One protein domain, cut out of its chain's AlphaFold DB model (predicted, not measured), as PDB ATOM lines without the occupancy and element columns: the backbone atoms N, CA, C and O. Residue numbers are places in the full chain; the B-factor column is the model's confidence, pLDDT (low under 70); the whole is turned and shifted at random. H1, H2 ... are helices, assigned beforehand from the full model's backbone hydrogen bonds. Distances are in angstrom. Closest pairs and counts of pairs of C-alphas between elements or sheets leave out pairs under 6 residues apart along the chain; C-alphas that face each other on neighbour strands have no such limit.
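This is residues 27 to 199 of the 1152 residues of an uncharacterized protein of Flammeovirga sp. SJP92 (UniProt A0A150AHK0). The body is a slab of short helices in two rows: H4, H7, H9 and H10 make one row, and H3, H6, H8 and H11 make the other, with H5 joined at a corner to H6. The long helix H1 slants away from the H3 and H4 end as an arm, its residues 27 to 35 sticking out, and small H2 sits at its other end; H6 is turned steeply against H3 and H8, and H10 is held loosely. The printed part has 173 residues with eleven named helices, H1 to H11 in chain order, and no named strand; its class is all helix. It is only just compact, close to loose, with a radius of gyration of the C-alphas of 18.7 A and spans of 61 by 40 by 24 A.

Start with H1, residues 27 to 54, whose residues 53 to 54 touch H2, residues 57 to 63, only at the corner; the closest C-alphas, of Ser 54 and Lys 60, are 5.3 A apart. H3, residues 68 to 79, touches H6, residues 110 to 119, with residues 74 to 77 alone at a steep tilt of 64 degrees; C-alphas 74 and 112 come closest, 6.6 A. H4, residues 87 to 95, touches H7, residues 122 to 129, the same way at a shallow tilt of 26 degrees; look at C-alphas 92 and 128, the closest, 4.0 A apart. H5, residues 100 to 108, and H6 only just touch, only at the corner, with 3 pairs of C-alphas within 8 A; the closest, 106 and 113, are 6.7 A apart. H7 and H8, residues 137 to 148, form a helical hairpin and only just touch, with 3 pairs within 8 A, the closest being C-alphas 122 and 144, 7.6 A. H7 touches H9, residues 153 to 159, at C-alphas 126 and 159, their closest, 6.2 A. H10, residues 166 to 172, is close to but not clearly touching H9; their closest C-alphas, 157 and 166, are 7.3 A apart. H8 touches H11, residues 184 to 195, opposite ways at 12 degrees, a shallow tilt; C-alphas 138 and 191 are closest, 6.4 A. Each O i to N i+4 pair is within hydrogen-bond range in H1, H3, H7, H8, H9, H10 and H11, against 1 of 3 in H2, with 2 of 4 O i to N i+3 pairs, 3 of 5 in H4, 4 of 5 in H5 and 5 of 6 in H6.

Find C-alpha 27 at (0.331, 18.015, -14.821); from there H1 runs 40.2 A to C-alpha 54. H3 is 16.3 A long, H8 16.5 A and H11 15.0 A, ending at C-alpha 195 at (-49.900, 47.211, 0.346).

The printed part has no cut, and C-alphas 27 and 199, the two farthest apart, are 67.5 A apart. The link from H10 to H11 is long, 11 residues. Mean pLDDT of the printed part is 74.2; it is under 70 in residues 27 to 37, 39 to 86 and 195 to 199.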
ATOM      1  N   LYS A  27      -0.131  16.813 -14.116       67.06
ATOM      2  CA  LYS A  27       0.331  18.015 -14.821       67.06
ATOM      3  C   LYS A  27      -0.687  18.580 -15.825       67.06
ATOM      4  O   LYS A  27      -0.858  19.791 -15.891       67.06
ATOM      5  N   SER A  28      -1.381  17.739 -16.592       58.91
ATOM      6  CA  SER A  28      -2.458  18.155 -17.508       58.91
ATOM      7  C   SER A  28      -3.696  18.654 -16.753       58.91
ATOM      8  O   SER A  28      -4.300  19.644 -17.160       58.91
ATOM      9  N   LYS A  29      -4.045  18.020 -15.625       59.69
ATOM     10  CA  LYS A  29      -5.123  18.468 -14.728       59.69
ATOM     11  C   LYS A  29      -4.776  19.807 -14.069       59.69
ATOM     12  O   LYS A  29      -5.606  20.710 -14.041       59.69
ATOM     13  N   GLU A  30      -3.539  19.964 -13.606       62.91
ATOM     14  CA  GLU A  30      -3.002  21.214 -13.058       62.91
ATOM     15  C   GLU A  30      -2.928  22.319 -14.119       62.91
ATOM     16  O   GLU A  30      -3.329  23.442 -13.834       62.91
ATOM     17  N   GLN A  31      -2.513  22.022 -15.357       69.75
ATOM     18  CA  GLN A  31      -2.546  22.985 -16.465       69.75
ATOM     19  C   GLN A  31      -3.971  23.406 -16.835       69.75
ATOM     20  O   GLN A  31      -4.203  24.594 -17.052       69.75
ATOM     21  N   TYR A  32      -4.927  22.474 -16.876       63.50
ATOM     22  CA  TYR A  32      -6.334  22.796 -17.113       63.50
ATOM     23  C   TYR A  32      -6.876  23.723 -16.014       63.50
ATOM     24  O   TYR A  32      -7.382  24.802 -16.315       63.50
ATOM     25  N   LEU A  33      -6.669  23.369 -14.740       58.34
ATOM     26  CA  LEU A  33      -7.082  24.188 -13.595       58.34
ATOM     27  C   LEU A  33      -6.364  25.548 -13.542       58.34
ATOM     28  O   LEU A  33      -6.985  26.548 -13.195       58.34
ATOM     29  N   ALA A  34      -5.082  25.621 -13.904       66.50
ATOM     30  CA  ALA A  34      -4.328  26.874 -13.950       66.50
ATOM     31  C   ALA A  34      -4.799  27.794 -15.087       66.50
ATOM     32  O   ALA A  34      -4.938  28.999 -14.884       66.50
ATOM     33  N   ASN A  35      -5.083  27.243 -16.272       62.31
ATOM     34  CA  ASN A  35      -5.587  28.027 -17.398       62.31
ATOM     35  C   ASN A  35      -7.035  28.487 -17.150       62.31
ATOM     36  O   ASN A  35      -7.375  29.618 -17.485       62.31
ATOM     37  N   GLN A  36      -7.846  27.662 -16.476       60.81
ATOM     38  CA  GLN A  36      -9.185  28.032 -16.021       60.81
ATOM     39  C   GLN A  36      -9.121  29.178 -14.994       60.81
ATOM     40  O   GLN A  36      -9.676  30.242 -15.248       60.81
ATOM     41  N   ARG A  37      -8.306  29.048 -13.932       60.53
ATOM     42  CA  ARG A  37      -8.046  30.129 -12.955       60.53
ATOM     43  C   ARG A  37      -7.557  31.430 -13.601       60.53
ATOM     44  O   ARG A  37      -7.906  32.507 -13.123       60.53
ATOM     45  N   ARG A  38      -6.763  31.357 -14.676       71.31
ATOM     46  CA  ARG A  38      -6.327  32.541 -15.435       71.31
ATOM     47  C   ARG A  38      -7.496  33.211 -16.160       71.31
ATOM     48  O   ARG A  38      -7.662  34.419 -16.031       71.31
ATOM     49  N   ILE A  39      -8.317  32.440 -16.877       64.94
ATOM     50  CA  ILE A  39      -9.516  32.940 -17.575       64.94
ATOM     51  C   ILE A  39     -10.512  33.554 -16.578       64.94
ATOM     52  O   ILE A  39     -11.084  34.613 -16.838       64.94
ATOM     53  N   ASP A  40     -10.687  32.918 -15.424       59.09
ATOM     54  CA  ASP A  40     -11.590  33.369 -14.368       59.09
ATOM     55  C   ASP A  40     -11.067  34.643 -13.677       59.09
ATOM     56  O   ASP A  40     -11.830  35.587 -13.471       59.09
ATOM     57  N   GLY A  41      -9.753  34.747 -13.446       66.88
ATOM     58  CA  GLY A  41      -9.099  35.978 -12.989       66.88
ATOM     59  C   GLY A  41      -9.210  37.139 -13.990       66.88
ATOM     60  O   GLY A  41      -9.513  38.261 -13.592       66.88
ATOM     61  N   GLU A  42      -9.040  36.878 -15.289       69.94
ATOM     62  CA  GLU A  42      -9.208  37.878 -16.359       69.94
ATOM     63  C   GLU A  42     -10.658  38.391 -16.450       69.94
ATOM     64  O   GLU A  42     -10.890  39.588 -16.642       69.94
ATOM     65  N   ARG A  43     -11.651  37.512 -16.251       60.75
ATOM     66  CA  ARG A  43     -13.078  37.881 -16.173       60.75
ATOM     67  C   ARG A  43     -13.390  38.708 -14.926       60.75
ATOM     68  O   ARG A  43     -14.080  39.723 -15.031       60.75
ATOM     69  N   LEU A  44     -12.861  38.309 -13.770       57.88
ATOM     70  CA  LEU A  44     -13.041  39.003 -12.494       57.88
ATOM     71  C   LEU A  44     -12.443  40.417 -12.522       57.88
ATOM     72  O   LEU A  44     -13.087  41.378 -12.106       57.88
ATOM     73  N   ASP A  45     -11.228  40.557 -13.052       66.31
ATOM     74  CA  ASP A  45     -10.532  41.841 -13.172       66.31
ATOM     75  C   ASP A  45     -11.233  42.782 -14.171       66.31
ATOM     76  O   ASP A  45     -11.369  43.980 -13.919       66.31
ATOM     77  N   LYS A  46     -11.796  42.239 -15.261       67.50
ATOM     78  CA  LYS A  46     -12.673  42.987 -16.177       67.50
ATOM     79  C   LYS A  46     -13.935  43.503 -15.470       67.50
ATOM     80  O   LYS A  46     -14.285  44.670 -15.642       67.50
ATOM     81  N   LEU A  47     -14.583  42.675 -14.646       56.81
ATOM     82  CA  LEU A  47     -15.742  43.072 -13.835       56.81
ATOM     83  C   LEU A  47     -15.382  44.178 -12.831       56.81
ATOM     84  O   LEU A  47     -16.062  45.202 -12.794       56.81
ATOM     85  N   LYS A  48     -14.272  44.032 -12.093       63.00
ATOM     86  CA  LYS A  48     -13.762  45.056 -11.159       63.00
ATOM     87  C   LYS A  48     -13.455  46.381 -11.872       63.00
ATOM     88  O   LYS A  48     -13.837  47.440 -11.377       63.00
ATOM     89  N   LYS A  49     -12.857  46.339 -13.068       68.88
ATOM     90  CA  LYS A  49     -12.615  47.526 -13.913       68.88
ATOM     91  C   LYS A  49     -13.908  48.195 -14.386       68.88
ATOM     92  O   LYS A  49     -13.993  49.418 -14.337       68.88
ATOM     93  N   MET A  50     -14.927  47.429 -14.780       59.56
ATOM     94  CA  MET A  50     -16.247  47.977 -15.135       59.56
ATOM     95  C   MET A  50     -16.955  48.620 -13.930       59.56
ATOM     96  O   MET A  50     -17.586  49.667 -14.074       59.56
ATOM     97  N   LEU A  51     -16.805  48.037 -12.738       55.12
ATOM     98  CA  LEU A  51     -17.337  48.571 -11.480       55.12
ATOM     99  C   LEU A  51     -16.671  49.918 -11.130       55.12
ATOM    100  O   LEU A  51     -17.367  50.913 -10.934       55.12
ATOM    101  N   LEU A  52     -15.336  49.988 -11.186       61.75
ATOM    102  CA  LEU A  52     -14.557  51.223 -10.989       61.75
ATOM    103  C   LEU A  52     -14.855  52.305 -12.046       61.75
ATOM    104  O   LEU A  52     -14.932  53.487 -11.713       61.75
ATOM    105  N   ALA A  53     -15.070  51.920 -13.308       60.12
ATOM    106  CA  ALA A  53     -15.477  52.842 -14.373       60.12
ATOM    107  C   ALA A  53     -16.870  53.447 -14.109       60.12
ATOM    108  O   ALA A  53     -17.059  54.655 -14.231       60.12
ATOM    109  N   SER A  54     -17.833  52.631 -13.657       52.59
ATOM    110  CA  SER A  54     -19.199  53.087 -13.346       52.59
ATOM    111  C   SER A  54     -19.274  54.092 -12.184       52.59
ATOM    112  O   SER A  54     -20.177  54.931 -12.148       52.59
ATOM    113  N   GLN A  55     -18.300  54.055 -11.266       53.78
ATOM    114  CA  GLN A  55     -18.174  54.998 -10.149       53.78
ATOM    115  C   GLN A  55     -17.629  56.375 -10.585       53.78
ATOM    116  O   GLN A  55     -17.764  57.352  -9.847       53.78
ATOM    117  N   ASN A  56     -17.062  56.494 -11.792       58.72
ATOM    118  CA  ASN A  56     -16.592  57.761 -12.354       58.72
ATOM    119  C   ASN A  56     -17.674  58.445 -13.209       58.72
ATOM    120  O   ASN A  56     -17.968  58.043 -14.337       58.72
ATOM    121  N   ASN A  57     -18.207  59.569 -12.714       50.25
ATOM    122  CA  ASN A  57     -19.325  60.311 -13.325       50.25
ATOM    123  C   ASN A  57     -19.155  60.695 -14.814       50.25
ATOM    124  O   ASN A  57     -20.157  60.942 -15.478       50.25
ATOM    125  N   LYS A  58     -17.929  60.754 -15.360       47.53
ATOM    126  CA  LYS A  58     -17.690  61.060 -16.787       47.53
ATOM    127  C   LYS A  58     -17.904  59.873 -17.737       47.53
ATOM    128  O   LYS A  58     -18.197  60.109 -18.905       47.53
ATOM    129  N   GLU A  59     -17.774  58.628 -17.275       50.56
ATOM    130  CA  GLU A  59     -18.001  57.437 -18.116       50.56
ATOM    131  C   GLU A  59     -19.405  56.850 -17.949       50.56
ATOM    132  O   GLU A  59     -19.914  56.194 -18.859       50.56
ATOM    133  N   LYS A  60     -20.067  57.165 -16.832       46.72
ATOM    134  CA  LYS A  60     -21.421  56.719 -16.486       46.72
ATOM    135  C   LYS A  60     -22.426  56.858 -17.644       46.72
ATOM    136  O   LYS A  60     -23.043  55.872 -18.038       46.72
ATOM    137  N   ALA A  61     -22.465  58.024 -18.298       48.19
ATOM    138  CA  ALA A  61     -23.352  58.302 -19.435       48.19
ATOM    139  C   ALA A  61     -23.077  57.463 -20.708       48.19
ATOM    140  O   ALA A  61     -23.949  57.341 -21.564       48.19
ATOM    141  N   LYS A  62     -21.878  56.873 -20.860       49.84
ATOM    142  CA  LYS A  62     -21.576  55.920 -21.949       49.84
ATOM    143  C   LYS A  62     -21.963  54.484 -21.595       49.84
ATOM    144  O   LYS A  62     -22.264  53.707 -22.496       49.84
ATOM    145  N   ILE A  63     -21.955  54.128 -20.311       53.59
ATOM    146  CA  ILE A  63     -22.257  52.771 -19.833       53.59
ATOM    147  C   ILE A  63     -23.779  52.547 -19.745       53.59
ATOM    148  O   ILE A  63     -24.255  51.476 -20.117       53.59
ATOM    149  N   GLU A  64     -24.550  53.573 -19.365       46.59
ATOM    150  CA  GLU A  64     -26.014  53.530 -19.148       46.59
ATOM    151  C   GLU A  64     -26.873  53.151 -20.381       46.59
ATOM    152  O   GLU A  64     -28.085  52.972 -20.253       46.59
ATOM    153  N   THR A  65     -26.287  52.985 -21.573       44.47
ATOM    154  CA  THR A  65     -27.017  52.596 -22.801       44.47
ATOM    155  C   THR A  65     -26.775  51.157 -23.278       44.47
ATOM    156  O   THR A  65     -27.502  50.689 -24.158       44.47
ATOM    157  N   SER A  66     -25.816  50.417 -22.703       47.97
ATOM    158  CA  SER A  66     -25.373  49.116 -23.239       47.97
ATOM    159  C   SER A  66     -25.807  47.905 -22.383       47.97
ATOM    160  O   SER A  66     -25.446  47.849 -21.207       47.97
ATOM    161  N   PRO A  67     -26.463  46.863 -22.952       55.03
ATOM    162  CA  PRO A  67     -26.844  45.614 -22.256       55.03
ATOM    163  C   PRO A  67     -25.691  44.755 -21.688       55.03
ATOM    164  O   PRO A  67     -25.904  43.626 -21.242       55.03
ATOM    165  N   THR A  68     -24.451  45.242 -21.747       62.41
ATOM    166  CA  THR A  68     -23.229  44.499 -21.418       62.41
ATOM    167  C   THR A  68     -23.142  44.045 -19.966       62.41
ATOM    168  O   THR A  68     -22.656  42.943 -19.733       62.41
ATOM    169  N   PHE A  69     -23.603  44.835 -18.990       61.34
ATOM    170  CA  PHE A  69     -23.461  44.464 -17.572       61.34
ATOM    171  C   PHE A  69     -24.292  43.220 -17.232       61.34
ATOM    172  O   PHE A  69     -23.782  42.259 -16.658       61.34
ATOM    173  N   TYR A  70     -25.544  43.204 -17.694       61.41
ATOM    174  CA  TYR A  70     -26.449  42.064 -17.591       61.41
ATOM    175  C   TYR A  70     -25.897  40.813 -18.291       61.41
ATOM    176  O   TYR A  70     -25.881  39.720 -17.726       61.41
ATOM    177  N   HIS A  71     -25.401  40.976 -19.521       64.69
ATOM    178  CA  HIS A  71     -24.882  39.871 -20.324       64.69
ATOM    179  C   HIS A  71     -23.607  39.244 -19.732       64.69
ATOM    180  O   HIS A  71     -23.452  38.024 -19.785       64.69
ATOM    181  N   GLU A  72     -22.712  40.036 -19.136       66.06
ATOM    182  CA  GLU A  72     -21.517  39.505 -18.468       66.06
ATOM    183  C   GLU A  72     -21.858  38.867 -17.109       66.06
ATOM    184  O   GLU A  72     -21.328  37.797 -16.817       66.06
ATOM    185  N   LEU A  73     -22.793  39.423 -16.319       64.56
ATOM    186  CA  LEU A  73     -23.268  38.769 -15.086       64.56
ATOM    187  C   LEU A  73     -23.916  37.411 -15.393       64.56
ATOM    188  O   LEU A  73     -23.650  36.422 -14.711       64.56
ATOM    189  N   ARG A  74     -24.706  37.340 -16.472       63.66
ATOM    190  CA  ARG A  74     -25.293  36.093 -16.962       63.66
ATOM    191  C   ARG A  74     -24.234  35.074 -17.391       63.66
ATOM    192  O   ARG A  74     -24.365  33.913 -17.031       63.66
ATOM    193  N   LYS A  75     -23.152  35.488 -18.063       65.50
ATOM    194  CA  LYS A  75     -22.018  34.591 -18.380       65.50
ATOM    195  C   LYS A  75     -21.284  34.083 -17.143       65.50
ATOM    196  O   LYS A  75     -20.806  32.954 -17.169       65.50
ATOM    197  N   VAL A  76     -21.157  34.898 -16.094       62.72
ATOM    198  CA  VAL A  76     -20.564  34.457 -14.820       62.72
ATOM    199  C   VAL A  76     -21.469  33.413 -14.167       62.72
ATOM    200  O   VAL A  76     -20.998  32.322 -13.871       62.72
ATOM    201  N   ALA A  77     -22.774  33.679 -14.064       59.75
ATOM    202  CA  ALA A  77     -23.751  32.717 -13.550       59.75
ATOM    203  C   ALA A  77     -23.814  31.412 -14.379       59.75
ATOM    204  O   ALA A  77     -23.860  30.325 -13.816       59.75
ATOM    205  N   GLU A  78     -23.764  31.491 -15.713       58.72
ATOM    206  CA  GLU A  78     -23.767  30.318 -16.604       58.72
ATOM    207  C   GLU A  78     -22.441  29.526 -16.572       58.72
ATOM    208  O   GLU A  78     -22.448  28.321 -16.825       58.72
ATOM    209  N   ALA A  79     -21.312  30.165 -16.240       57.84
ATOM    210  CA  ALA A  79     -20.032  29.490 -16.002       57.84
ATOM    211  C   ALA A  79     -19.951  28.836 -14.605       57.84
ATOM    212  O   ALA A  79     -19.207  27.875 -14.407       57.84
ATOM    213  N   GLU A  80     -20.727  29.339 -13.646       58.41
ATOM    214  CA  GLU A  80     -20.765  28.894 -12.256       58.41
ATOM    215  C   GLU A  80     -21.571  27.600 -12.075       58.41
ATOM    216  O   GLU A  80     -22.750  27.599 -11.717       58.41
ATOM    217  N   ARG A  81     -20.885  26.463 -12.233       50.78
ATOM    218  CA  ARG A  81     -21.223  25.213 -11.522       50.78
ATOM    219  C   ARG A  81     -20.297  24.950 -10.318       50.78
ATOM    220  O   ARG A  81     -20.138  23.800  -9.918       50.78
ATOM    221  N   GLY A  82     -19.738  26.021  -9.732       48.25
ATOM    222  CA  GLY A  82     -19.170  26.043  -8.376       48.25
ATOM    223  C   GLY A  82     -17.657  26.266  -8.288       48.25
ATOM    224  O   GLY A  82     -16.950  25.354  -7.860       48.25
ATOM    225  N   LEU A  83     -17.145  27.445  -8.679       46.69
ATOM    226  CA  LEU A  83     -15.705  27.754  -8.599       46.69
ATOM    227  C   LEU A  83     -15.318  29.174  -8.128       46.69
ATOM    228  O   LEU A  83     -14.141  29.360  -7.807       46.69
ATOM    229  N   PHE A  84     -16.228  30.150  -8.028       55.03
ATOM    230  CA  PHE A  84     -15.900  31.474  -7.468       55.03
ATOM    231  C   PHE A  84     -16.231  31.577  -5.969       55.03
ATOM    232  O   PHE A  84     -17.391  31.631  -5.581       55.03
ATOM    233  N   SER A  85     -15.205  31.701  -5.118       57.81
ATOM    234  CA  SER A  85     -15.360  31.972  -3.672       57.81
ATOM    235  C   SER A  85     -15.867  33.379  -3.340       57.81
ATOM    236  O   SER A  85     -16.296  33.622  -2.219       57.81
ATOM    237  N   ASP A  86     -15.786  34.300  -4.302       66.88
ATOM    238  CA  ASP A  86     -15.965  35.743  -4.090       66.88
ATOM    239  C   ASP A  86     -17.287  36.257  -4.708       66.88
ATOM    240  O   ASP A  86     -17.524  37.466  -4.776       66.88
ATOM    241  N   PHE A  87     -18.139  35.355  -5.218       73.31
ATOM    242  CA  PHE A  87     -19.413  35.710  -5.857       73.31
ATOM    243  C   PHE A  87     -20.331  36.475  -4.889       73.31
ATOM    244  O   PHE A  87     -20.905  37.505  -5.257       73.31
ATOM    245  N   ASP A  88     -20.360  36.015  -3.640       71.12
ATOM    246  CA  ASP A  88     -21.156  36.535  -2.527       71.12
ATOM    247  C   ASP A  88     -20.821  37.995  -2.174       71.12
ATOM    248  O   ASP A  88     -21.709  38.802  -1.897       71.12
ATOM    249  N   GLU A  89     -19.548  38.388  -2.289       72.75
ATOM    250  CA  GLU A  89     -19.107  39.764  -2.034       72.75
ATOM    251  C   GLU A  89     -19.431  40.710  -3.207       72.75
ATOM    252  O   GLU A  89     -19.725  41.895  -3.010       72.75
ATOM    253  N   ILE A  90     -19.377  40.204  -4.445       73.62
ATOM    254  CA  ILE A  90     -19.405  41.022  -5.668       73.62
ATOM    255  C   ILE A  90     -20.819  41.182  -6.230       73.62
ATOM    256  O   ILE A  90     -21.186  42.285  -6.647       73.62
ATOM    257  N   ALA A  91     -21.631  40.123  -6.251       79.50
ATOM    258  CA  ALA A  91     -22.958  40.181  -6.860       79.50
ATOM    259  C   ALA A  91     -23.885  41.230  -6.205       79.50
ATOM    260  O   ALA A  91     -24.509  41.984  -6.957       79.50
ATOM    261  N   PRO A  92     -23.925  41.421  -4.867       80.50
ATOM    262  CA  PRO A  92     -24.717  42.491  -4.250       80.50
ATOM    263  C   PRO A  92     -24.264  43.896  -4.660       80.50
ATOM    264  O   PRO A  92     -25.091  44.794  -4.829       80.50
ATOM    265  N   GLN A  93     -22.955  44.100  -4.851       79.50
ATOM    266  CA  GLN A  93     -22.399  45.381  -5.301       79.50
ATOM    267  C   GLN A  93     -22.781  45.669  -6.755       79.50
ATOM    268  O   GLN A  93     -23.170  46.789  -7.076       79.50
ATOM    269  N   VAL A  94     -22.732  44.651  -7.619       79.75
ATOM    270  CA  VAL A  94     -23.168  44.746  -9.019       79.75
ATOM    271  C   VAL A  94     -24.674  44.994  -9.117       79.75
ATOM    272  O   VAL A  94     -25.099  45.875  -9.861       79.75
ATOM    273  N   MET A  95     -25.486  44.280  -8.335       84.44
ATOM    274  CA  MET A  95     -26.943  44.442  -8.315       84.44
ATOM    275  C   MET A  95     -27.369  45.856  -7.907       84.44
ATOM    276  O   MET A  95     -28.295  46.405  -8.498       84.44
ATOM    277  N   ARG A  96     -26.669  46.504  -6.968       82.31
ATOM    278  CA  ARG A  96     -26.922  47.912  -6.594       82.31
ATOM    279  C   ARG A  96     -26.681  48.925  -7.717       82.31
ATOM    280  O   ARG A  96     -27.160  50.051  -7.615       82.31
ATOM    281  N   LEU A  97     -25.928  48.555  -8.752       82.31
ATOM    282  CA  LEU A  97     -25.607  49.411  -9.899       82.31
ATOM    283  C   LEU A  97     -26.565  49.213 -11.083       82.31
ATOM    284  O   LEU A  97     -26.390  49.854 -12.119       82.31
ATOM    285  N   PHE A  98     -27.564  48.337 -10.954       86.31
ATOM    286  CA  PHE A  98     -28.544  48.094 -12.007       86.31
ATOM    287  C   PHE A  98     -29.362  49.345 -12.320       86.31
ATOM    288  O   PHE A  98     -29.855  50.038 -11.431       86.31
ATOM    289  N   THR A  99     -29.554  49.615 -13.610       84.44
ATOM    290  CA  THR A  99     -30.519  50.625 -14.041       84.44
ATOM    291  C   THR A  99     -31.946  50.092 -13.902       84.44
ATOM    292  O   THR A  99     -32.182  48.886 -13.912       84.44
ATOM    293  N   THR A 100     -32.935  50.987 -13.937       81.75
ATOM    294  CA  THR A 100     -34.371  50.688 -14.127       81.75
ATOM    295  C   THR A 100     -34.654  49.628 -15.208       81.75
ATOM    296  O   THR A 100     -35.660  48.919 -15.155       81.75
ATOM    297  N   LYS A 101     -33.799  49.539 -16.234       82.81
ATOM    298  CA  LYS A 101     -33.907  48.551 -17.309       82.81
ATOM    299  C   LYS A 101     -33.346  47.198 -16.861       82.81
ATOM    300  O   LYS A 101     -34.032  46.195 -17.027       82.81
ATOM    301  N   ASP A 102     -32.160  47.179 -16.257       85.00
ATOM    302  CA  ASP A 102     -31.500  45.959 -15.773       85.00
ATOM    303  C   ASP A 102     -32.271  45.306 -14.618       85.00
ATOM    304  O   ASP A 102     -32.461  44.094 -14.645       85.00
ATOM    305  N   GLU A 103     -32.809  46.097 -13.675       89.81
ATOM    306  CA  GLU A 103     -33.706  45.615 -12.610       89.81
ATOM    307  C   GLU A 103     -34.875  44.806 -13.205       89.81
ATOM    308  O   GLU A 103     -35.158  43.691 -12.769       89.81
ATOM    309  N   LYS A 104     -35.525  45.333 -14.257       83.44
ATOM    310  CA  LYS A 104     -36.648  44.671 -14.942       83.44
ATOM    311  C   LYS A 104     -36.226  43.443 -15.748       83.44
ATOM    312  O   LYS A 104     -36.986  42.481 -15.795       83.44
ATOM    313  N   TYR A 105     -35.062  43.461 -16.402       82.50
ATOM    314  CA  TYR A 105     -34.568  42.285 -17.130       82.50
ATOM    315  C   TYR A 105     -34.199  41.155 -16.175       82.50
ATOM    316  O   TYR A 105     -34.662  40.036 -16.372       82.50
ATOM    317  N   PHE A 106     -33.474  41.467 -15.100       85.56
ATOM    318  CA  PHE A 106     -33.173  40.522 -14.031       85.56
ATOM    319  C   PHE A 106     -34.450  39.950 -13.417       85.56
ATOM    320  O   PHE A 106     -34.565  38.740 -13.274       85.56
ATOM    321  N   PHE A 107     -35.450  40.790 -13.131       80.12
ATOM    322  CA  PHE A 107     -36.720  40.336 -12.564       80.12
ATOM    323  C   PHE A 107     -37.521  39.386 -13.473       80.12
ATOM    324  O   PHE A 107     -38.312  38.586 -12.976       80.12
ATOM    325  N   ASN A 108     -37.306  39.441 -14.790       82.75
ATOM    326  CA  ASN A 108     -38.000  38.599 -15.767       82.75
ATOM    327  C   ASN A 108     -37.209  37.339 -16.184       82.75
ATOM    328  O   ASN A 108     -37.749  36.503 -16.907       82.75
ATOM    329  N   ASP A 109     -35.952  37.179 -15.756       83.44
ATOM    330  CA  ASP A 109     -35.093  36.042 -16.118       83.44
ATOM    331  C   ASP A 109     -35.065  34.999 -14.996       83.44
ATOM    332  O   ASP A 109     -34.153  34.927 -14.174       83.44
ATOM    333  N   ASP A 110     -36.109  34.170 -14.968       77.38
ATOM    334  CA  ASP A 110     -36.370  33.178 -13.915       77.38
ATOM    335  C   ASP A 110     -35.214  32.161 -13.723       77.38
ATOM    336  O   ASP A 110     -35.140  31.509 -12.683       77.38
ATOM    337  N   PHE A 111     -34.286  32.040 -14.687       79.62
ATOM    338  CA  PHE A 111     -33.040  31.272 -14.552       79.62
ATOM    339  C   PHE A 111     -31.976  32.049 -13.769       79.62
ATOM    340  O   PHE A 111     -31.492  31.554 -12.748       79.62
ATOM    341  N   LEU A 112     -31.638  33.267 -14.214       77.50
ATOM    342  CA  LEU A 112     -30.617  34.102 -13.574       77.50
ATOM    343  C   LEU A 112     -30.966  34.378 -12.105       77.50
ATOM    344  O   LEU A 112     -30.105  34.309 -11.233       77.50
ATOM    345  N   VAL A 113     -32.249  34.615 -11.833       78.69
ATOM    346  CA  VAL A 113     -32.784  34.835 -10.484       78.69
ATOM    347  C   VAL A 113     -32.548  33.628  -9.595       78.69
ATOM    348  O   VAL A 113     -31.934  33.764  -8.542       78.69
ATOM    349  N   ARG A 114     -32.982  32.432 -10.015       77.44
ATOM    350  CA  ARG A 114     -32.765  31.213  -9.222       77.44
ATOM    351  C   ARG A 114     -31.279  31.002  -8.957       77.44
ATOM    352  O   ARG A 114     -30.921  30.706  -7.825       77.44
ATOM    353  N   HIS A 115     -30.419  31.206  -9.954       77.62
ATOM    354  CA  HIS A 115     -28.979  31.008  -9.788       77.62
ATOM    355  C   HIS A 115     -28.355  32.008  -8.804       77.62
ATOM    356  O   HIS A 115     -27.569  31.613  -7.951       77.62
ATOM    357  N   VAL A 116     -28.740  33.285  -8.856       79.88
ATOM    358  CA  VAL A 116     -28.231  34.300  -7.918       79.88
ATOM    359  C   VAL A 116     -28.761  34.080  -6.495       79.88
ATOM    360  O   VAL A 116     -27.971  34.125  -5.560       79.88
ATOM    361  N   VAL A 117     -30.056  33.795  -6.297       77.44
ATOM    362  CA  VAL A 117     -30.632  33.631  -4.939       77.44
ATOM    363  C   VAL A 117     -30.305  32.271  -4.300       77.44
ATOM    364  O   VAL A 117     -30.351  32.131  -3.076       77.44
ATOM    365  N   LEU A 118     -29.966  31.249  -5.096       77.25
ATOM    366  CA  LEU A 118     -29.485  29.974  -4.555       77.25
ATOM    367  C   LEU A 118     -28.059  30.078  -4.007       77.25
ATOM    368  O   LEU A 118     -27.802  29.487  -2.961       77.25
ATOM    369  N   ASN A 119     -27.178  30.826  -4.681       80.88
ATOM    370  CA  ASN A 119     -25.783  30.978  -4.266       80.88
ATOM    371  C   ASN A 119     -25.611  32.062  -3.185       80.88
ATOM    372  O   ASN A 119     -24.984  31.784  -2.171       80.88
ATOM    373  N   LEU A 120     -26.251  33.231  -3.328       81.50
ATOM    374  CA  LEU A 120     -26.195  34.275  -2.298       81.50
ATOM    375  C   LEU A 120     -26.904  33.866  -1.004       81.50
ATOM    376  O   LEU A 120     -27.985  33.253  -1.012       81.50
ATOM    377  N   ASN A 121     -26.363  34.317   0.129       86.62
ATOM    378  CA  ASN A 121     -27.129  34.298   1.367       86.62
ATOM    379  C   ASN A 121     -28.224  35.385   1.355       86.62
ATOM    380  O   ASN A 121     -28.202  36.358   0.593       86.62
ATOM    381  N   ILE A 122     -29.239  35.203   2.203       84.94
ATOM    382  CA  ILE A 122     -30.410  36.090   2.253       84.94
ATOM    383  C   ILE A 122     -30.035  37.542   2.602       84.94
ATOM    384  O   ILE A 122     -30.698  38.473   2.139       84.94
ATOM    385  N   HIS A 123     -28.946  37.755   3.352       88.19
ATOM    386  CA  HIS A 123     -28.472  39.092   3.690       88.19
ATOM    387  C   HIS A 123     -27.910  39.820   2.469       88.19
ATOM    388  O   HIS A 123     -28.357  40.931   2.177       88.19
ATOM    389  N   GLU A 124     -26.978  39.197   1.753       87.31
ATOM    390  CA  GLU A 124     -26.360  39.703   0.523       87.31
ATOM    391  C   GLU A 124     -27.388  40.002  -0.561       87.31
ATOM    392  O   GLU A 124     -27.361  41.071  -1.174       87.31
ATOM    393  N   PHE A 125     -28.353  39.103  -0.750       88.06
ATOM    394  CA  PHE A 125     -29.407  39.309  -1.729       88.06
ATOM    395  C   PHE A 125     -30.270  40.539  -1.396       88.06
ATOM    396  O   PHE A 125     -30.476  41.406  -2.249       88.06
ATOM    397  N   ILE A 126     -30.703  40.682  -0.135       89.62
ATOM    398  CA  ILE A 126     -31.444  41.864   0.343       89.62
ATOM    399  C   ILE A 126     -30.596  43.135   0.228       89.62
ATOM    400  O   ILE A 126     -31.099  44.171  -0.205       89.62
ATOM    401  N   VAL A 127     -29.302  43.057   0.548       86.12
ATOM    402  CA  VAL A 127     -28.306  44.126   0.375       86.12
ATOM    403  C   VAL A 127     -28.207  44.571  -1.086       86.12
ATOM    404  O   VAL A 127     -28.088  45.775  -1.318       86.12
ATOM    405  N   GLY A 128     -28.307  43.646  -2.044       88.81
ATOM    406  CA  GLY A 128     -28.324  43.923  -3.481       88.81
ATOM    407  C   GLY A 128     -29.598  44.625  -3.968       88.81
ATOM    408  O   GLY A 128     -29.500  45.578  -4.739       88.81
ATOM    409  N   ILE A 129     -30.782  44.199  -3.501       91.38
ATOM    410  CA  ILE A 129     -32.084  44.675  -4.027       91.38
ATOM    411  C   ILE A 129     -32.786  45.762  -3.198       91.38
ATOM    412  O   ILE A 129     -33.767  46.340  -3.672       91.38
ATOM    413  N   GLN A 130     -32.360  46.052  -1.963       89.81
ATOM    414  CA  GLN A 130     -33.050  47.000  -1.060       89.81
ATOM    415  C   GLN A 130     -33.320  48.370  -1.711       89.81
ATOM    416  O   GLN A 130     -34.401  48.932  -1.539       89.81
ATOM    417  N   ASP A 131     -32.389  48.860  -2.533       86.12
ATOM    418  CA  ASP A 131     -32.420  50.206  -3.112       86.12
ATOM    419  C   ASP A 131     -33.083  50.259  -4.509       86.12
ATOM    420  O   ASP A 131     -33.327  51.349  -5.026       86.12
ATOM    421  N   TRP A 132     -33.446  49.102  -5.089       90.56
ATOM    422  CA  TRP A 132     -34.141  49.002  -6.385       90.56
ATOM    423  C   TRP A 132     -35.513  49.678  -6.350       90.56
ATOM    424  O   TRP A 132     -36.271  49.489  -5.392       90.56
ATOM    425  N   LYS A 133     -35.858  50.432  -7.399       85.50
ATOM    426  CA  LYS A 133     -37.095  51.243  -7.434       85.50
ATOM    427  C   LYS A 133     -38.169  50.715  -8.381       85.50
ATOM    428  O   LYS A 133     -39.315  51.142  -8.275       85.50
ATOM    429  N   THR A 134     -37.845  49.806  -9.300       85.62
ATOM    430  CA  THR A 134     -38.819  49.307 -10.291       85.62
ATOM    431  C   THR A 134     -39.729  48.202  -9.784       85.62
ATOM    432  O   THR A 134     -40.794  47.986 -10.362       85.62
ATOM    433  N   ILE A 135     -39.324  47.527  -8.710       82.88
ATOM    434  CA  ILE A 135     -40.090  46.469  -8.057       82.88
ATOM    435  C   ILE A 135     -40.553  46.925  -6.676       82.88
ATOM    436  O   ILE A 135     -39.781  47.442  -5.866       82.88
ATOM    437  N   SER A 136     -41.842  46.729  -6.414       87.50
ATOM    438  CA  SER A 136     -42.459  47.051  -5.127       87.50
ATOM    439  C   SER A 136     -41.856  46.219  -3.994       87.50
ATOM    440  O   SER A 136     -41.394  45.096  -4.205       87.50
ATOM    441  N   VAL A 137     -41.924  46.734  -2.763       86.19
ATOM    442  CA  VAL A 137     -41.529  45.987  -1.554       86.19
ATOM    443  C   VAL A 137     -42.225  44.621  -1.486       86.19
ATOM    444  O   VAL A 137     -41.576  43.622  -1.192       86.19
ATOM    445  N   LEU A 138     -43.509  44.556  -1.858       85.19
ATOM    446  CA  LEU A 138     -44.275  43.312  -1.961       85.19
ATOM    447  C   LEU A 138     -43.647  42.307  -2.939       85.19
ATOM    448  O   LEU A 138     -43.499  41.138  -2.601       85.19
ATOM    449  N   GLN A 139     -43.227  42.754  -4.126       86.44
ATOM    450  CA  GLN A 139     -42.535  41.890  -5.089       86.44
ATOM    451  C   GLN A 139     -41.182  41.407  -4.559       86.44
ATOM    452  O   GLN A 139     -40.873  40.232  -4.736       86.44
ATOM    453  N   LYS A 140     -40.412  42.264  -3.870       89.31
ATOM    454  CA  LYS A 140     -39.134  41.874  -3.245       89.31
ATOM    455  C   LYS A 140     -39.333  40.790  -2.178       89.31
ATOM    456  O   LYS A 140     -38.660  39.765  -2.226       89.31
ATOM    457  N   VAL A 141     -40.279  40.986  -1.255       87.38
ATOM    458  CA  VAL A 141     -40.577  40.032  -0.167       87.38
ATOM    459  C   VAL A 141     -41.085  38.700  -0.719       87.38
ATOM    460  O   VAL A 141     -40.534  37.658  -0.375       87.38
ATOM    461  N   ASN A 142     -42.061  38.722  -1.635       84.56
ATOM    462  CA  ASN A 142     -42.601  37.507  -2.258       84.56
ATOM    463  C   ASN A 142     -41.521  36.682  -2.980       84.56
ATOM    464  O   ASN A 142     -41.619  35.461  -3.060       84.56
ATOM    465  N   TRP A 143     -40.490  37.336  -3.516       81.81
ATOM    466  CA  TRP A 143     -39.357  36.669  -4.155       81.81
ATOM    467  C   TRP A 143     -38.427  35.975  -3.166       81.81
ATOM    468  O   TRP A 143     -38.037  34.836  -3.402       81.81
ATOM    469  N   ILE A 144     -38.084  36.648  -2.065       84.75
ATOM    470  CA  ILE A 144     -37.231  36.072  -1.020       84.75
ATOM    471  C   ILE A 144     -37.939  34.858  -0.404       84.75
ATOM    472  O   ILE A 144     -37.351  33.779  -0.326       84.75
ATOM    473  N   LEU A 145     -39.236  34.997  -0.105       83.00
ATOM    474  CA  LEU A 145     -40.109  33.908   0.345       83.00
ATOM    475  C   LEU A 145     -40.133  32.726  -0.636       83.00
ATOM    476  O   LEU A 145     -39.949  31.587  -0.218       83.00
ATOM    477  N   LYS A 146     -40.257  32.977  -1.948       80.88
ATOM    478  CA  LYS A 146     -40.255  31.926  -2.987       80.88
ATOM    479  C   LYS A 146     -38.959  31.090  -3.024       80.88
ATOM    480  O   LYS A 146     -38.981  30.004  -3.598       80.88
ATOM    481  N   VAL A 147     -37.843  31.575  -2.462       75.38
ATOM    482  CA  VAL A 147     -36.541  30.872  -2.505       75.38
ATOM    483  C   VAL A 147     -36.057  30.374  -1.141       75.38
ATOM    484  O   VAL A 147     -35.419  29.325  -1.093       75.38
ATOM    485  N   LYS A 148     -36.325  31.095  -0.046       78.31
ATOM    486  CA  LYS A 148     -35.838  30.743   1.302       78.31
ATOM    487  C   LYS A 148     -36.956  30.447   2.314       78.31
ATOM    488  O   LYS A 148     -36.635  30.040   3.418       78.31
ATOM    489  N   GLY A 149     -38.232  30.639   1.966       81.19
ATOM    490  CA  GLY A 149     -39.396  30.394   2.838       81.19
ATOM    491  C   GLY A 149     -39.616  31.430   3.949       81.19
ATOM    492  O   GLY A 149     -40.758  31.710   4.302       81.19
ATOM    493  N   GLU A 150     -38.540  32.033   4.454       88.06
ATOM    494  CA  GLU A 150     -38.512  32.809   5.698       88.06
ATOM    495  C   GLU A 150     -37.610  34.051   5.547       88.06
ATOM    496  O   GLU A 150     -36.741  34.097   4.666       88.06
ATOM    497  N   ILE A 151     -37.808  35.087   6.375       90.44
ATOM    498  CA  ILE A 151     -36.940  36.286   6.401       90.44
ATOM    499  C   ILE A 151     -36.706  36.752   7.847       90.44
ATOM    500  O   ILE A 151     -37.672  37.151   8.493       90.44
ATOM    501  N   PRO A 152     -35.457  36.826   8.350       91.44
ATOM    502  CA  PRO A 152     -35.160  37.449   9.642       91.44
ATOM    503  C   PRO A 152     -35.713  38.878   9.753       91.44
ATOM    504  O   PRO A 152     -35.588  39.684   8.824       91.44
ATOM    505  N   TYR A 153     -36.300  39.225  10.898       90.50
ATOM    506  CA  TYR A 153     -36.993  40.498  11.114       90.50
ATOM    507  C   TYR A 153     -36.103  41.718  10.820       90.50
ATOM    508  O   TYR A 153     -36.539  42.652  10.138       90.50
ATOM    509  N   TRP A 154     -34.827  41.697  11.216       91.94
ATOM    510  CA  TRP A 154     -33.891  42.778  10.881       91.94
ATOM    511  C   TRP A 154     -33.606  42.923   9.382       91.94
ATOM    512  O   TRP A 154     -33.384  44.037   8.890       91.94
ATOM    513  N   LEU A 155     -33.626  41.820   8.634       89.69
ATOM    514  CA  LEU A 155     -33.472  41.823   7.182       89.69
ATOM    515  C   LEU A 155     -34.723  42.355   6.490       89.69
ATOM    516  O   LEU A 155     -34.607  43.153   5.557       89.69
ATOM    517  N   PHE A 156     -35.905  42.002   6.994       93.31
ATOM    518  CA  PHE A 156     -37.159  42.609   6.562       93.31
ATOM    519  C   PHE A 156     -37.155  44.126   6.808       93.31
ATOM    520  O   PHE A 156     -37.421  44.884   5.875       93.31
ATOM    521  N   LEU A 157     -36.734  44.595   7.993       91.56
ATOM    522  CA  LEU A 157     -36.572  46.030   8.275       91.56
ATOM    523  C   LEU A 157     -35.603  46.727   7.304       91.56
ATOM    524  O   LEU A 157     -35.919  47.812   6.816       91.56
ATOM    525  N   LYS A 158     -34.454  46.118   6.974       90.00
ATOM    526  CA  LYS A 158     -33.520  46.666   5.966       90.00
ATOM    527  C   LYS A 158     -34.154  46.741   4.575       90.00
ATOM    528  O   LYS A 158     -33.980  47.743   3.883       90.00
ATOM    529  N   LEU A 159     -34.924  45.728   4.178       91.06
ATOM    530  CA  LEU A 159     -35.620  45.692   2.890       91.06
ATOM    531  C   LEU A 159     -36.699  46.784   2.771       91.06
ATOM    532  O   LEU A 159     -36.897  47.329   1.683       91.06
ATOM    533  N   ILE A 160     -37.369  47.122   3.879       91.19
ATOM    534  CA  ILE A 160     -38.425  48.148   3.930       91.19
ATOM    535  C   ILE A 160     -37.946  49.520   4.428       91.19
ATOM    536  O   ILE A 160     -38.773  50.413   4.584       91.19
ATOM    537  N   LYS A 161     -36.639  49.723   4.651       89.19
ATOM    538  CA  LYS A 161     -36.066  50.941   5.269       89.19
ATOM    539  C   LYS A 161     -36.510  52.260   4.609       89.19
ATOM    540  O   LYS A 161     -36.625  53.273   5.280       89.19
ATOM    541  N   ASN A 162     -36.763  52.225   3.297       80.94
ATOM    542  CA  ASN A 162     -37.162  53.372   2.474       80.94
ATOM    543  C   ASN A 162     -38.698  53.486   2.314       80.94
ATOM    544  O   ASN A 162     -39.173  54.264   1.487       80.94
ATOM    545  N   HIS A 163     -39.487  52.664   3.015       84.12
ATOM    546  CA  HIS A 163     -40.944  52.633   2.895       84.12
ATOM    547  C   HIS A 163     -41.604  53.542   3.950       84.12
ATOM    548  O   HIS A 163     -41.295  53.382   5.131       84.12
ATOM    549  N   PRO A 164     -42.573  54.413   3.591       79.38
ATOM    550  CA  PRO A 164     -43.173  55.378   4.528       79.38
ATOM    551  C   PRO A 164     -43.734  54.768   5.825       79.38
ATOM    552  O   PRO A 164     -43.685  55.383   6.883       79.38
ATOM    553  N   ASN A 165     -44.230  53.527   5.760       81.44
ATOM    554  CA  ASN A 165     -44.838  52.833   6.902       81.44
ATOM    555  C   ASN A 165     -43.835  52.064   7.801       81.44
ATOM    556  O   ASN A 165     -44.275  51.306   8.668       81.44
ATOM    557  N   VAL A 166     -42.510  52.209   7.627       87.19
ATOM    558  CA  VAL A 166     -41.509  51.428   8.393       87.19
ATOM    559  C   VAL A 166     -41.651  51.594   9.915       87.19
ATOM    560  O   VAL A 166     -41.620  50.602  10.642       87.19
ATOM    561  N   GLU A 167     -41.933  52.806  10.404       81.88
ATOM    562  CA  GLU A 167     -42.145  53.077  11.838       81.88
ATOM    563  C   GLU A 167     -43.479  52.547  12.388       81.88
ATOM    564  O   GLU A 167     -43.646  52.393  13.599       81.88
ATOM    565  N   VAL A 168     -44.455  52.249  11.526       80.81
ATOM    566  CA  VAL A 168     -45.691  51.561  11.938       80.81
ATOM    567  C   VAL A 168     -45.398  50.079  12.173       80.81
ATOM    568  O   VAL A 168     -45.849  49.506  13.163       80.81
ATOM    569  N   ILE A 169     -44.588  49.475  11.303       82.56
ATOM    570  CA  ILE A 169     -44.202  48.062  11.391       82.56
ATOM    571  C   ILE A 169     -43.266  47.830  12.575       82.56
ATOM    572  O   ILE A 169     -43.550  46.956  13.387       82.56
ATOM    573  N   LYS A 170     -42.243  48.676  12.770       84.88
ATOM    574  CA  LYS A 170     -41.390  48.635  13.973       84.88
ATOM    575  C   LYS A 170     -42.204  48.664  15.272       84.88
ATOM    576  O   LYS A 170     -41.913  47.896  16.183       84.88
ATOM    577  N   ARG A 171     -43.246  49.505  15.346       80.25
ATOM    578  CA  ARG A 171     -44.146  49.584  16.510       80.25
ATOM    579  C   ARG A 171     -45.014  48.336  16.687       80.25
ATOM    580  O   ARG A 171     -45.164  47.878  17.815       80.25
ATOM    581  N   LYS A 172     -45.552  47.752  15.610       79.25
ATOM    582  CA  LYS A 172     -46.286  46.470  15.687       79.25
ATOM    583  C   LYS A 172     -45.386  45.298  16.099       79.25
ATOM    584  O   LYS A 172     -45.851  44.393  16.779       79.25
ATOM    585  N   CYS A 173     -44.108  45.347  15.736       82.44
ATOM    586  CA  CYS A 173     -43.105  44.331  16.047       82.44
ATOM    587  C   CYS A 173     -42.272  44.651  17.304       82.44
ATOM    588  O   CYS A 173     -41.187  44.099  17.470       82.44
ATOM    589  N   ALA A 174     -42.743  45.523  18.206       73.94
ATOM    590  CA  ALA A 174     -41.965  46.027  19.350       73.94
ATOM    591  C   ALA A 174     -41.574  44.976  20.422       73.94
ATOM    592  O   ALA A 174     -40.943  45.327  21.417       73.94
ATOM    593  N   GLY A 175     -41.930  43.702  20.227       76.06
ATOM    594  CA  GLY A 175     -41.492  42.557  21.036       76.06
ATOM    595  C   GLY A 175     -40.871  41.412  20.225       76.06
ATOM    596  O   GLY A 175     -40.762  40.306  20.744       76.06
ATOM    597  N   PHE A 176     -40.521  41.634  18.954       85.50
ATOM    598  CA  PHE A 176     -39.867  40.623  18.119       85.50
ATOM    599  C   PHE A 176     -38.359  40.646  18.390       85.50
ATOM    600  O   PHE A 176     -37.753  41.720  18.414       85.50
ATOM    601  N   ASP A 177     -37.755  39.468  18.563       82.44
ATOM    602  CA  ASP A 177     -36.296  39.345  18.574       82.44
ATOM    603  C   ASP A 177     -35.731  39.771  17.208       82.44
ATOM    604  O   ASP A 177     -36.381  39.612  16.171       82.44
ATOM    605  N   TYR A 178     -34.531  40.347  17.200       79.75
ATOM    606  CA  TYR A 178     -33.923  40.927  16.005       79.75
ATOM    607  C   TYR A 178     -33.720  39.857  14.926       79.75
ATOM    608  O   TYR A 178     -34.102  40.065  13.771       79.75
ATOM    609  N   ASP A 179     -33.200  38.697  15.338       84.75
ATOM    610  CA  ASP A 179     -32.927  37.523  14.502       84.75
ATOM    611  C   ASP A 179     -34.144  36.601  14.311       84.75
ATOM    612  O   ASP A 179     -34.016  35.555  13.680       84.75
ATOM    613  N   ARG A 180     -35.338  36.969  14.808       89.19
ATOM    614  CA  ARG A 180     -36.553  36.163  14.616       89.19
ATOM    615  C   ARG A 180     -36.866  36.023  13.127       89.19
ATOM    616  O   ARG A 180     -37.095  37.025  12.447       89.19
ATOM    617  N   GLU A 181     -36.942  34.791  12.647       91.00
ATOM    618  CA  GLU A 181     -37.411  34.475  11.302       91.00
ATOM    619  C   GLU A 181     -38.919  34.755  11.204       91.00
ATOM    620  O   GLU A 181     -39.709  34.338  12.052       91.00
ATOM    621  N   LEU A 182     -39.298  35.569  10.215       89.69
ATOM    622  CA  LEU A 182     -40.684  35.889   9.902       89.69
ATOM    623  C   LEU A 182     -41.207  34.886   8.877       89.69
ATOM    624  O   LEU A 182     -40.671  34.788   7.767       89.69
ATOM    625  N   GLU A 183     -42.290  34.208   9.232       88.62
ATOM    626  CA  GLU A 183     -42.981  33.273   8.348       88.62
ATOM    627  C   GLU A 183     -43.777  34.006   7.252       88.62
ATOM    628  O   GLU A 183     -44.120  35.188   7.369       88.62
ATOM    629  N   GLU A 184     -44.136  33.288   6.183       86.56
ATOM    630  CA  GLU A 184     -44.925  33.830   5.069       86.56
ATOM    631  C   GLU A 184     -46.258  34.461   5.531       86.56
ATOM    632  O   GLU A 184     -46.700  35.450   4.943       86.56
ATOM    633  N   GLU A 185     -46.901  33.943   6.584       85.31
ATOM    634  CA  GLU A 185     -48.158  34.492   7.112       85.31
ATOM    635  C   GLU A 185     -47.967  35.823   7.859       85.31
ATOM    636  O   GLU A 185     -48.720  36.775   7.628       85.31
ATOM    637  N   GLU A 186     -46.921  35.937   8.683       88.81
ATOM    638  CA  GLU A 186     -46.554  37.190   9.357       88.81
ATOM    639  C   GLU A 186     -46.105  38.244   8.339       88.81
ATOM    640  O   GLU A 186     -46.536  39.399   8.385       88.81
ATOM    641  N   LEU A 187     -45.310  37.839   7.346       86.31
ATOM    642  CA  LEU A 187     -44.931  38.711   6.241       86.31
ATOM    643  C   LEU A 187     -46.150  39.133   5.424       86.31
ATOM    644  O   LEU A 187     -46.258  40.316   5.127       86.31
ATOM    645  N   LYS A 188     -47.120  38.254   5.134       83.69
ATOM    646  CA  LYS A 188     -48.405  38.643   4.516       83.69
ATOM    647  C   LYS A 188     -49.189  39.635   5.378       83.69
ATOM    648  O   LYS A 188     -49.803  40.548   4.824       83.69
ATOM    649  N   PHE A 189     -49.152  39.511   6.705       87.56
ATOM    650  CA  PHE A 189     -49.771  40.468   7.625       87.56
ATOM    651  C   PHE A 189     -49.100  41.852   7.546       87.56
ATOM    652  O   PHE A 189     -49.788  42.840   7.282       87.56
ATOM    653  N   PHE A 190     -47.770  41.945   7.645       87.19
ATOM    654  CA  PHE A 190     -47.060  43.227   7.490       87.19
ATOM    655  C   PHE A 190     -47.147  43.781   6.062       87.19
ATOM    656  O   PHE A 190     -47.306  44.982   5.854       87.19
ATOM    657  N   LEU A 191     -47.120  42.913   5.051       81.38
ATOM    658  CA  LEU A 191     -47.346  43.271   3.654       81.38
ATOM    659  C   LEU A 191     -48.759  43.797   3.415       81.38
ATOM    660  O   LEU A 191     -48.936  44.611   2.515       81.38
ATOM    661  N   LYS A 192     -49.760  43.412   4.212       82.69
ATOM    662  CA  LYS A 192     -51.092  44.032   4.188       82.69
ATOM    663  C   LYS A 192     -51.020  45.484   4.669       82.69
ATOM    664  O   LYS A 192     -51.583  46.358   4.017       82.69
ATOM    665  N   ASP A 193     -50.257  45.785   5.718       77.56
ATOM    666  CA  ASP A 193     -50.004  47.171   6.155       77.56
ATOM    667  C   ASP A 193     -49.151  47.989   5.156       77.56
ATOM    668  O   ASP A 193     -49.263  49.215   5.100       77.56
ATOM    669  N   LEU A 194     -48.306  47.332   4.351       76.19
ATOM    670  CA  LEU A 194     -47.503  47.965   3.289       76.19
ATOM    671  C   LEU A 194     -48.295  48.187   1.988       76.19
ATOM    672  O   LEU A 194     -48.102  49.191   1.310       76.19
ATOM    673  N   SER A 195     -49.159  47.236   1.619       66.12
ATOM    674  CA  SER A 195     -49.900  47.211   0.346       66.12
ATOM    675  C   SER A 195     -51.283  47.845   0.424       66.12
ATOM    676  O   SER A 195     -51.790  48.337  -0.590       66.12
ATOM    677  N   THR A 196     -51.896  47.894   1.611       53.44
ATOM    678  CA  THR A 196     -52.988  48.838   1.825       53.44
ATOM    679  C   THR A 196     -52.432  50.225   1.525       53.44
ATOM    680  O   THR A 196     -51.394  50.626   2.050       53.44
ATOM    681  N   LYS A 197     -53.116  50.976   0.657       47.91
ATOM    682  CA  LYS A 197     -52.769  52.364   0.307       47.91
ATOM    683  C   LYS A 197     -53.042  53.300   1.496       47.91
ATOM    684  O   LYS A 197     -53.612  54.362   1.322       47.91
ATOM    685  N   SER A 198     -52.693  52.893   2.715       45.97
ATOM    686  CA  SER A 198     -53.325  53.296   3.969       45.97
ATOM    687  C   SER A 198     -52.535  54.308   4.780       45.97
ATOM    688  O   SER A 198     -52.811  54.469   5.961       45.97
ATOM    689  N   TYR A 199     -51.666  55.078   4.124       39.72
ATOM    690  CA  TYR A 199     -51.602  56.501   4.452       39.72
ATOM    691  C   TYR A 199     -52.635  57.278   3.632       39.72
ATOM    692  O   TYR A 199     -53.440  57.980   4.217       39.72
TER     693      TYR A 199